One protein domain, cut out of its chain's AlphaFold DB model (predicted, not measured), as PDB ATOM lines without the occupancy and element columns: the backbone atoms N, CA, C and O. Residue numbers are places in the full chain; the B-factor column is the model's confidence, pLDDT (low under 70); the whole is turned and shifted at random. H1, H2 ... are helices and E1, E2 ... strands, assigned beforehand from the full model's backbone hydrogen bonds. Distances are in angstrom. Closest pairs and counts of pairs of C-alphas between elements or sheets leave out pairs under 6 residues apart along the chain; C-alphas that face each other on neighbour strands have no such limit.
ATOM      1  N   PRO A  31     148.662 248.753  92.842       58.66
ATOM      2  CA  PRO A  31     149.140 248.044  94.022       58.66
ATOM      3  C   PRO A  31     148.119 246.978  94.439       58.66
ATOM      4  O   PRO A  31     146.909 247.191  94.286       58.66
ATOM      5  N   ASP A  32     148.610 245.861  94.987       57.28
ATOM      6  CA  ASP A  32     147.770 244.795  95.559       57.28
ATOM      7  C   ASP A  32     146.777 245.348  96.599       57.28
ATOM      8  O   ASP A  32     145.749 244.726  96.864       57.28
ATOM      9  N   GLU A  33     147.055 246.552  97.118       56.75
ATOM     10  CA  GLU A  33     146.251 247.301  98.071       56.75
ATOM     11  C   GLU A  33     145.903 248.717  97.526       56.75
ATOM     12  O   GLU A  33     146.779 249.552  97.295       56.75
ATOM     13  N   LEU A  34     144.618 249.026  97.301       60.53
ATOM     14  CA  LEU A  34     144.116 250.391  97.073       60.53
ATOM     15  C   LEU A  34     144.252 251.261  98.347       60.53
ATOM     16  O   LEU A  34     144.303 250.744  99.459       60.53
ATOM     17  N   PRO A  35     144.257 252.605  98.225       60.38
ATOM     18  CA  PRO A  35     144.153 253.480  99.390       60.38
ATOM     19  C   PRO A  35     142.823 253.260 100.129       60.38
ATOM     20  O   PRO A  35     141.777 253.207  99.484       60.38
ATOM     21  N   LEU A  36     142.852 253.229 101.470       59.47
ATOM     22  CA  LEU A  36     141.684 252.987 102.341       59.47
ATOM     23  C   LEU A  36     140.443 253.818 101.976       59.47
ATOM     24  O   LEU A  36     139.328 253.306 101.985       59.47
ATOM     25  N   SER A  37     140.632 255.075 101.566       61.47
ATOM     26  CA  SER A  37     139.544 255.978 101.163       61.47
ATOM     27  C   SER A  37     138.776 255.538  99.916       61.47
ATOM     28  O   SER A  37     137.682 256.028  99.670       61.47
ATOM     29  N   ARG A  38     139.344 254.640  99.107       68.12
ATOM     30  CA  ARG A  38     138.742 254.139  97.866       68.12
ATOM     31  C   ARG A  38     138.026 252.809  98.069       68.12
ATOM     32  O   ARG A  38     137.279 252.402  97.182       68.12
ATOM     33  N   TYR A  39     138.260 252.132  99.193       71.25
ATOM     34  CA  TYR A  39     137.688 250.814  99.428       71.25
ATOM     35  C   TYR A  39     136.226 250.841  99.842       71.25
ATOM     36  O   TYR A  39     135.533 249.862  99.596       71.25
ATOM     37  N   GLU A  40     135.740 251.955 100.386       80.94
ATOM     38  CA  GLU A  40     134.327 252.119 100.750       80.94
ATOM     39  C   GLU A  40     133.400 252.254  99.529       80.94
ATOM     40  O   GLU A  40     132.207 251.961  99.598       80.94
ATOM     41  N   ASP A  41     133.952 252.627  98.373       83.44
ATOM     42  CA  ASP A  41     133.178 252.861  97.153       83.44
ATOM     43  C   ASP A  41     133.162 251.680  96.175       83.44
ATOM     44  O   ASP A  41     132.426 251.717  95.183       83.44
ATOM     45  N   VAL A  42     133.938 250.628  96.438       84.00
ATOM     46  CA  VAL A  42     134.036 249.454  95.561       84.00
ATOM     47  C   VAL A  42     133.221 248.280  96.089       84.00
ATOM     48  O   VAL A  42     132.995 248.131  97.290       84.00
ATOM     49  N   TYR A  43     132.775 247.432  95.164       88.38
ATOM     50  CA  TYR A  43     132.183 246.148  95.514       88.38
ATOM     51  C   TYR A  43     133.272 245.127  95.815       88.38
ATOM     52  O   TYR A  43     134.270 245.038  95.096       88.38
ATOM     53  N   VAL A  44     133.052 244.361  96.877       90.38
ATOM     54  CA  VAL A  44     133.996 243.390  97.410       90.38
ATOM     55  C   VAL A  44     133.265 242.112  97.799       90.38
ATOM     56  O   VAL A  44     132.129 242.160  98.269       90.38
ATOM     57  N   ASN A  45     133.924 240.974  97.635       93.50
ATOM     58  CA  ASN A  45     133.489 239.702  98.187       93.50
ATOM     59  C   ASN A  45     134.087 239.490  99.566       93.50
ATOM     60  O   ASN A  45     135.260 239.792  99.807       93.50
ATOM     61  N   VAL A  46     133.266 238.947 100.455       94.75
ATOM     62  CA  VAL A  46     133.634 238.636 101.828       94.75
ATOM     63  C   VAL A  46     134.004 237.164 101.895       94.75
ATOM     64  O   VAL A  46     133.147 236.295 101.770       94.75
ATOM     65  N   TRP A  47     135.279 236.875 102.109       93.88
ATOM     66  CA  TRP A  47     135.762 235.512 102.281       93.88
ATOM     67  C   TRP A  47     136.092 235.265 103.746       93.88
ATOM     68  O   TRP A  47     136.845 236.021 104.354       93.88
ATOM     69  N   PHE A  48     135.532 234.202 104.311       94.62
ATOM     70  CA  PHE A  48     135.675 233.829 105.712       94.62
ATOM     71  C   PHE A  48     136.419 232.507 105.854       94.62
ATOM     72  O   PHE A  48     136.126 231.550 105.140       94.62
ATOM     73  N   ARG A  49     137.328 232.418 106.823       95.00
ATOM     74  CA  ARG A  49     138.066 231.197 107.140       95.00
ATOM     75  C   ARG A  49     137.848 230.801 108.590       95.00
ATOM     76  O   ARG A  49     138.093 231.585 109.508       95.00
ATOM     77  N   PHE A  50     137.413 229.560 108.778       93.81
ATOM     78  CA  PHE A  50     137.277 228.958 110.100       93.81
ATOM     79  C   PHE A  50     138.651 228.634 110.706       93.81
ATOM     80  O   PHE A  50     139.591 228.391 109.952       93.81
ATOM     81  N   PRO A  51     138.766 228.569 112.043       89.88
ATOM     82  CA  PRO A  51     140.035 228.308 112.729       89.88
ATOM     83  C   PRO A  51     140.742 227.024 112.289       89.88
ATOM     84  O   PRO A  51     141.943 227.028 112.039       89.88
ATOM     85  N   ASP A  52     139.974 225.944 112.137       86.19
ATOM     86  CA  ASP A  52     140.471 224.616 111.751       86.19
ATOM     87  C   ASP A  52     140.288 224.343 110.246       86.19
ATOM     88  O   ASP A  52     140.313 223.199 109.791       86.19
ATOM     89  N   GLY A  53     139.998 225.389 109.469       79.81
ATOM     90  CA  GLY A  53     139.617 225.277 108.071       79.81
ATOM     91  C   GLY A  53     140.723 225.707 107.118       79.81
ATOM     92  O   GLY A  53     141.128 226.864 107.110       79.81
ATOM     93  N   ASP A  54     141.087 224.819 106.195       81.19
ATOM     94  CA  ASP A  54     141.918 225.170 105.031       81.19
ATOM     95  C   ASP A  54     141.109 225.824 103.894       81.19
ATOM     96  O   ASP A  54     141.653 226.174 102.844       81.19
ATOM     97  N   LYS A  55     139.788 225.952 104.072       87.62
ATOM     98  CA  LYS A  55     138.856 226.439 103.049       87.62
ATOM     99  C   LYS A  55     138.297 227.807 103.400       87.62
ATOM    100  O   LYS A  55     137.838 228.032 104.520       87.62
ATOM    101  N   ASP A  56     138.269 228.662 102.384       90.06
ATOM    102  CA  ASP A  56     137.584 229.946 102.421       90.06
ATOM    103  C   ASP A  56     136.122 229.781 102.011       90.06
ATOM    104  O   ASP A  56     135.793 229.069 101.062       90.06
ATOM    105  N   TYR A  57     135.247 230.468 102.733       92.56
ATOM    106  CA  TYR A  57     133.813 230.507 102.506       92.56
ATOM    107  C   TYR A  57     133.439 231.888 101.992       92.56
ATOM    108  O   TYR A  57     133.649 232.882 102.686       92.56
ATOM    109  N   ASN A  58     132.875 231.955 100.788       93.25
ATOM    110  CA  ASN A  58     132.335 233.200 100.261       93.25
ATOM    111  C   ASN A  58     131.002 233.496 100.966       93.25
ATOM    112  O   ASN A  58     130.029 232.760 100.796       93.25
ATOM    113  N   LEU A  59     130.970 234.549 101.780       94.56
ATOM    114  CA  LEU A  59     129.764 235.032 102.459       94.56
ATOM    115  C   LEU A  59     128.926 235.958 101.565       94.56
ATOM    116  O   LEU A  59     127.836 236.373 101.953       94.56
ATOM    117  N   GLY A  60     129.419 236.262 100.365       93.25
ATOM    118  CA  GLY A  60     128.749 237.062  99.357       93.25
ATOM    119  C   GLY A  60     129.420 238.408  99.114       93.25
ATOM    120  O   GLY A  60     130.502 238.719  99.617       93.25
ATOM    121  N   ARG A  61     128.730 239.214  98.309       93.38
ATOM    122  CA  ARG A  61     129.198 240.502  97.809       93.38
ATOM    123  C   ARG A  61     128.607 241.646  98.622       93.38
ATOM    124  O   ARG A  61     127.396 241.700  98.824       93.38
ATOM    125  N   THR A  62     129.440 242.604  99.002       92.88
ATOM    126  CA  THR A  62     129.020 243.855  99.638       92.88
ATOM    127  C   THR A  62     129.716 245.061  99.014       92.88
ATOM    128  O   THR A  62     130.630 244.918  98.201       92.88
ATOM    129  N   LYS A  63     129.264 246.266  99.355       90.69
ATOM    130  CA  LYS A  63     129.933 247.514  98.999       90.69
ATOM    131  C   LYS A  63     130.694 248.029 100.218       90.69
ATOM    132  O   LYS A  63     130.089 248.256 101.262       90.69
ATOM    133  N   GLY A  64     131.996 248.228 100.061       87.81
ATOM    134  CA  GLY A  64     132.846 248.793 101.101       87.81
ATOM    135  C   GLY A  64     133.593 247.771 101.957       87.81
ATOM    136  O   GLY A  64     133.084 246.686 102.253       87.81
ATOM    137  N   ALA A  65     134.805 248.132 102.388       85.31
ATOM    138  CA  ALA A  65     135.613 247.298 103.278       85.31
ATOM    139  C   ALA A  65     135.020 247.238 104.689       85.31
ATOM    140  O   ALA A  65     134.983 246.162 105.285       85.31
ATOM    141  N   ALA A  66     134.474 248.351 105.191       88.50
ATOM    142  CA  ALA A  66     133.789 248.375 106.480       88.50
ATOM    143  C   ALA A  66     132.616 247.381 106.529       88.50
ATOM    144  O   ALA A  66     132.484 246.615 107.485       88.50
ATOM    145  N   SER A  67     131.791 247.340 105.474       91.38
ATOM    146  CA  SER A  67     130.680 246.387 105.396       91.38
ATOM    147  C   SER A  67     131.167 244.940 105.314       91.38
ATOM    148  O   SER A  67     130.589 244.067 105.958       91.38
ATOM    149  N   CYS A  68     132.253 244.685 104.581       92.50
ATOM    150  CA  CYS A  68     132.849 243.355 104.516       92.50
ATOM    151  C   CYS A  68     133.303 242.860 105.895       92.50
ATOM    152  O   CYS A  68     132.970 241.739 106.282       92.50
ATOM    153  N   GLY A  69     133.994 243.713 106.658       91.50
ATOM    154  CA  GLY A  69     134.368 243.410 108.035       91.50
ATOM    155  C   GLY A  69     133.146 243.117 108.899       91.50
ATOM    156  O   GLY A  69     133.101 242.072 109.543       91.50
ATOM    157  N   SER A  70     132.126 243.981 108.858       93.81
ATOM    158  CA  SER A  70     130.883 243.783 109.619       93.81
ATOM    159  C   SER A  70     130.253 242.419 109.340       93.81
ATOM    160  O   SER A  70     129.992 241.674 110.276       93.81
ATOM    161  N   ILE A  71     130.090 242.049 108.065       95.12
ATOM    162  CA  ILE A  71     129.507 240.758 107.672       95.12
ATOM    163  C   ILE A  71     130.340 239.590 108.205       95.12
ATOM    164  O   ILE A  71     129.782 238.607 108.688       95.12
ATOM    165  N   ALA A  72     131.669 239.681 108.134       94.81
ATOM    166  CA  ALA A  72     132.543 238.638 108.653       94.81
ATOM    167  C   ALA A  72     132.422 238.482 110.178       94.81
ATOM    168  O   ALA A  72     132.327 237.354 110.663       94.81
ATOM    169  N   TYR A  73     132.377 239.589 110.926       94.56
ATOM    170  CA  TYR A  73     132.168 239.569 112.377       94.56
ATOM    171  C   TYR A  73     130.778 239.043 112.752       94.56
ATOM    172  O   TYR A  73     130.672 238.203 113.647       94.56
ATOM    173  N   ASP A  74     129.728 239.471 112.050       95.25
ATOM    174  CA  ASP A  74     128.361 238.992 112.268       95.25
ATOM    175  C   ASP A  74     128.260 237.488 111.989       95.25
ATOM    176  O   ASP A  74     127.641 236.736 112.747       95.25
ATOM    177  N   TYR A  75     128.928 237.017 110.932       95.94
ATOM    178  CA  TYR A  75     128.994 235.597 110.618       95.94
ATOM    179  C   TYR A  75     129.761 234.814 111.687       95.94
ATOM    180  O   TYR A  75     129.253 233.790 112.148       95.94
ATOM    181  N   ALA A  76     130.920 235.300 112.141       94.50
ATOM    182  CA  ALA A  76     131.661 234.693 113.247       94.50
ATOM    183  C   ALA A  76     130.791 234.576 114.507       94.50
ATOM    184  O   ALA A  76     130.682 233.492 115.082       94.50
ATOM    185  N   ALA A  77     130.094 235.653 114.878       94.31
ATOM    186  CA  ALA A  77     129.179 235.672 116.013       94.31
ATOM    187  C   ALA A  77     128.029 234.665 115.844       94.31
ATOM    188  O   ALA A  77     127.712 233.936 116.781       94.31
ATOM    189  N   SER A  78     127.459 234.544 114.637       94.75
ATOM    190  CA  SER A  78     126.413 233.553 114.325       94.75
ATOM    191  C   SER A  78     126.883 232.097 114.432       94.75
ATOM    192  O   SER A  78     126.066 231.181 114.528       94.75
ATOM    193  N   LYS A  79     128.201 231.877 114.384       94.12
ATOM    194  CA  LYS A  79     128.860 230.578 114.559       94.12
ATOM    195  C   LYS A  79     129.473 230.411 115.947       94.12
ATOM    196  O   LYS A  79     130.222 229.461 116.148       94.12
ATOM    197  N   GLU A  80     129.165 231.319 116.874       93.81
ATOM    198  CA  GLU A  80     129.686 231.323 118.244       93.81
ATOM    199  C   GLU A  80     131.227 231.384 118.294       93.81
ATOM    200  O   GLU A  80     131.867 230.951 119.253       93.81
ATOM    201  N   LEU A  81     131.843 231.955 117.253       91.75
ATOM    202  CA  LEU A  81     133.282 232.152 117.158       91.75
ATOM    203  C   LEU A  81     133.645 233.508 117.759       91.75
ATOM    204  O   LEU A  81     133.404 234.564 117.176       91.75
ATOM    205  N   GLY A  82     134.255 233.472 118.940       85.88
ATOM    206  CA  GLY A  82     134.821 234.658 119.568       85.88
ATOM    207  C   GLY A  82     136.097 235.134 118.867       85.88
ATOM    208  O   GLY A  82     136.689 234.443 118.040       85.88
ATOM    209  N   ASN A  83     136.584 236.314 119.252       80.38
ATOM    210  CA  ASN A  83     137.810 236.897 118.686       80.38
ATOM    211  C   ASN A  83     139.063 236.026 118.905       80.38
ATOM    212  O   ASN A  83     140.002 236.086 118.118       80.38
ATOM    213  N   ASN A  84     139.071 235.193 119.950       85.69
ATOM    214  CA  ASN A  84     140.188 234.297 120.271       85.69
ATOM    215  C   ASN A  84     140.077 232.926 119.595       85.69
ATOM    216  O   ASN A  84     140.935 232.075 119.808       85.69
ATOM    217  N   SER A  85     139.025 232.690 118.809       88.19
ATOM    218  CA  SER A  85     138.815 231.392 118.176       88.19
ATOM    219  C   SER A  85     139.769 231.157 117.008       88.19
ATOM    220  O   SER A  85     139.890 230.018 116.601       88.19
ATOM    221  N   GLY A  86     140.460 232.179 116.487       90.81
ATOM    222  CA  GLY A  86     141.449 232.022 115.406       90.81
ATOM    223  C   GLY A  86     140.862 232.044 113.992       90.81
ATOM    224  O   GLY A  86     141.537 231.672 113.036       90.81
ATOM    225  N   TRP A  87     139.609 232.480 113.843       94.44
ATOM    226  CA  TRP A  87     139.008 232.703 112.532       94.44
ATOM    227  C   TRP A  87     139.611 233.948 111.873       94.44
ATOM    228  O   TRP A  87     140.166 234.825 112.537       94.44
ATOM    229  N   SER A  88     139.499 234.036 110.553       92.94
ATOM    230  CA  SER A  88     139.944 235.213 109.806       92.94
ATOM    231  C   SER A  88     139.016 235.508 108.637       92.94
ATOM    232  O   SER A  88     138.180 234.686 108.261       92.94
ATOM    233  N   TYR A  89     139.153 236.699 108.064       92.81
ATOM    234  CA  TYR A  89     138.433 237.084 106.862       92.81
ATOM    235  C   TYR A  89     139.331 237.882 105.926       92.81
ATOM    236  O   TYR A  89     140.343 238.455 106.338       92.81
ATOM    237  N   VAL A  90     138.958 237.909 104.652       91.25
ATOM    238  CA  VAL A  90     139.572 238.761 103.643       91.25
ATOM    239  C   VAL A  90     138.485 239.361 102.766       91.25
ATOM    240  O   VAL A  90     137.585 238.669 102.295       91.25
ATOM    241  N   CYS A  91     138.573 240.666 102.550       90.75
ATOM    242  CA  CYS A  91     137.731 241.356 101.589       90.75
ATOM    243  C   CYS A  91     138.477 241.391 100.265       90.75
ATOM    244  O   CYS A  91     139.643 241.792 100.241       90.75
ATOM    245  N   CYS A  92     137.833 240.988  99.173       89.38
ATOM    246  CA  CYS A  92     138.474 241.031  97.867       89.38
ATOM    247  C   CYS A  92     137.665 241.777  96.821       89.38
ATOM    248  O   CYS A  92     136.455 241.611  96.756       89.38
ATOM    249  N   THR A  93     138.323 242.538  95.947       87.38
ATOM    250  CA  THR A  93     137.645 243.119  94.781       87.38
ATOM    251  C   THR A  93     137.366 242.058  93.718       87.38
ATOM    252  O   THR A  93     138.145 241.118  93.527       87.38
ATOM    253  N   GLU A  94     136.254 242.233  93.007       82.62
ATOM    254  CA  GLU A  94     135.907 241.444  91.826       82.62
ATOM    255  C   GLU A  94     136.387 242.166  90.570       82.62
ATOM    256  O   GLU A  94     135.803 243.163  90.142       82.62
ATOM    257  N   GLU A  95     137.461 241.672  89.966       80.44
ATOM    258  CA  GLU A  95     138.014 242.243  88.741       80.44
ATOM    259  C   GLU A  95     138.485 241.124  87.809       80.44
ATOM    260  O   GLU A  95     138.949 240.072  88.249       80.44
ATOM    261  N   GLY A  96     138.351 241.336  86.495       71.56
ATOM    262  CA  GLY A  96     138.874 240.405  85.487       71.56
ATOM    263  C   GLY A  96     138.282 238.989  85.528       71.56
ATOM    264  O   GLY A  96     138.920 238.065  85.041       71.56
ATOM    265  N   GLY A  97     137.092 238.807  86.114       77.62
ATOM    266  CA  GLY A  97     136.451 237.495  86.276       77.62
ATOM    267  C   GLY A  97     136.947 236.684  87.479       77.62
ATOM    268  O   GLY A  97     136.495 235.559  87.663       77.62
ATOM    269  N   SER A  98     137.846 237.238  88.301       80.50
ATOM    270  CA  SER A  98     138.226 236.653  89.589       80.50
ATOM    271  C   SER A  98     137.319 237.177  90.702       80.50
ATOM    272  O   SER A  98     137.140 238.387  90.838       80.50
ATOM    273  N   GLU A  99     136.800 236.273  91.536       82.00
ATOM    274  CA  GLU A  99     136.036 236.612  92.747       82.00
ATOM    275  C   GLU A  99     136.916 237.163  93.883       82.00
ATOM    276  O   GLU A  99     136.402 237.683  94.877       82.00
ATOM    277  N   CYS A 100     138.241 237.043  93.754       83.94
ATOM    278  CA  CYS A 100     139.204 237.672  94.645       83.94
ATOM    279  C   CYS A 100     140.443 238.110  93.851       83.94
ATOM    280  O   CYS A 100     141.435 237.386  93.770       83.94
ATOM    281  N   TYR A 101     140.368 239.281  93.212       83.88
ATOM    282  CA  TYR A 101     141.481 239.829  92.430       83.88
ATOM    283  C   TYR A 101     142.493 240.565  93.316       83.88
ATOM    284  O   TYR A 101     143.677 240.239  93.292       83.88
ATOM    285  N   ARG A 102     142.031 241.514  94.140       80.56
ATOM    286  CA  ARG A 102     142.873 242.233  95.115       80.56
ATOM    287  C   ARG A 102     142.335 242.076  96.509       80.56
ATOM    288  O   ARG A 102     141.125 242.135  96.696       80.56
ATOM    289  N   LYS A 103     143.237 241.917  97.471       83.19
ATOM    290  CA  LYS A 103     142.897 241.771  98.883       83.19
ATOM    291  C   LYS A 103     142.957 243.128  99.560       83.19
ATOM    292  O   LYS A 103     143.909 243.877  99.386       83.19
ATOM    293  N   ILE A 104     141.948 243.405 100.363       76.06
ATOM    294  CA  ILE A 104     141.877 244.588 101.208       76.06
ATOM    295  C   ILE A 104     142.268 244.156 102.614       76.06
ATOM    296  O   ILE A 104     141.724 243.172 103.124       76.06
ATOM    297  N   ARG A 105     143.229 244.860 103.209       62.88
ATOM    298  CA  ARG A 105     143.733 244.640 104.564       62.88
ATOM    299  C   ARG A 105     143.700 245.932 105.358       62.88
ATOM    300  O   ARG A 105     143.861 247.002 104.728       62.88
TER     301      ARG A 105
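AT A GLANCE: This is residues 31 to 105 of the 105 residues of an uncharacterized protein of Alphaproteobacteria bacterium RIFCSPLOWO2_01_FULL_40_26 (UniProt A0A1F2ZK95). One strongly twisted sheet of four antiparallel strands has the long helix H2 packed over one of its faces, in two layers, while the short H1 only grazes the sheet. The printed part has 75 residues with two named helices and four named strands, in the order H1, E1, E2, H2, E3, E4; the sheet's order is E2, E1, E3, E4, and the class is mixed, helices and strands. The whole is compact, with a radius of gyration of the C-alphas of 12.2 A and spans of 32 by 22 by 19 A.

IN THESE COORDINATES: H1, residues 36 to 39, begins at C-alpha 36 (141.684, 252.987, 102.341). E1, residues 43 to 49, is 19.8 A long, and E2, residues 56 to 63, is 19.5 A long and bends by 56 degrees at residue 60. H2, residues 65 to 78, measures 19.9 A from C-alpha 65 (135.613, 247.298, 103.278). E3, residues 88 to 95, spans 22.3 A, and E4, residues 98 to 104, spans 14.5 A to C-alpha 104 (141.877, 244.588, 101.208).

HOW THE PARTS SIT: E1 and E2 form a hairpin, with N 46 and O 60 at 2.9 A. E1 and E3 are antiparallel at 147 degrees, with N 47 and O 90 at 2.9 A. E3 and E4 form a hairpin, with N 93 and O 102 at 2.9 A. H2 is on the sheet at a height of 8.0 A, over E1; the closest C-alphas of the two, Val 46 and Cys 68, are 5.5 A apart. E2, H2 and E3 make a split strand-helix-strand unit, two strands running the same way with E1 between them, and its crossover is right-handed. H1 and H2 are close but not clearly touching, with the C-alphas of Tyr 39 and Ala 65 closest at 5.6 A. In H2 every O i to N i+4 pair is within hydrogen-bond range; H1 is too short for such a pair.

THE WHOLE: The C-alphas farthest apart, Asn 84 and Gly 96, are 35.3 A from each other. The printed part has no cut and no long link. Confidence is under 70 at residues 31 to 38 and 105.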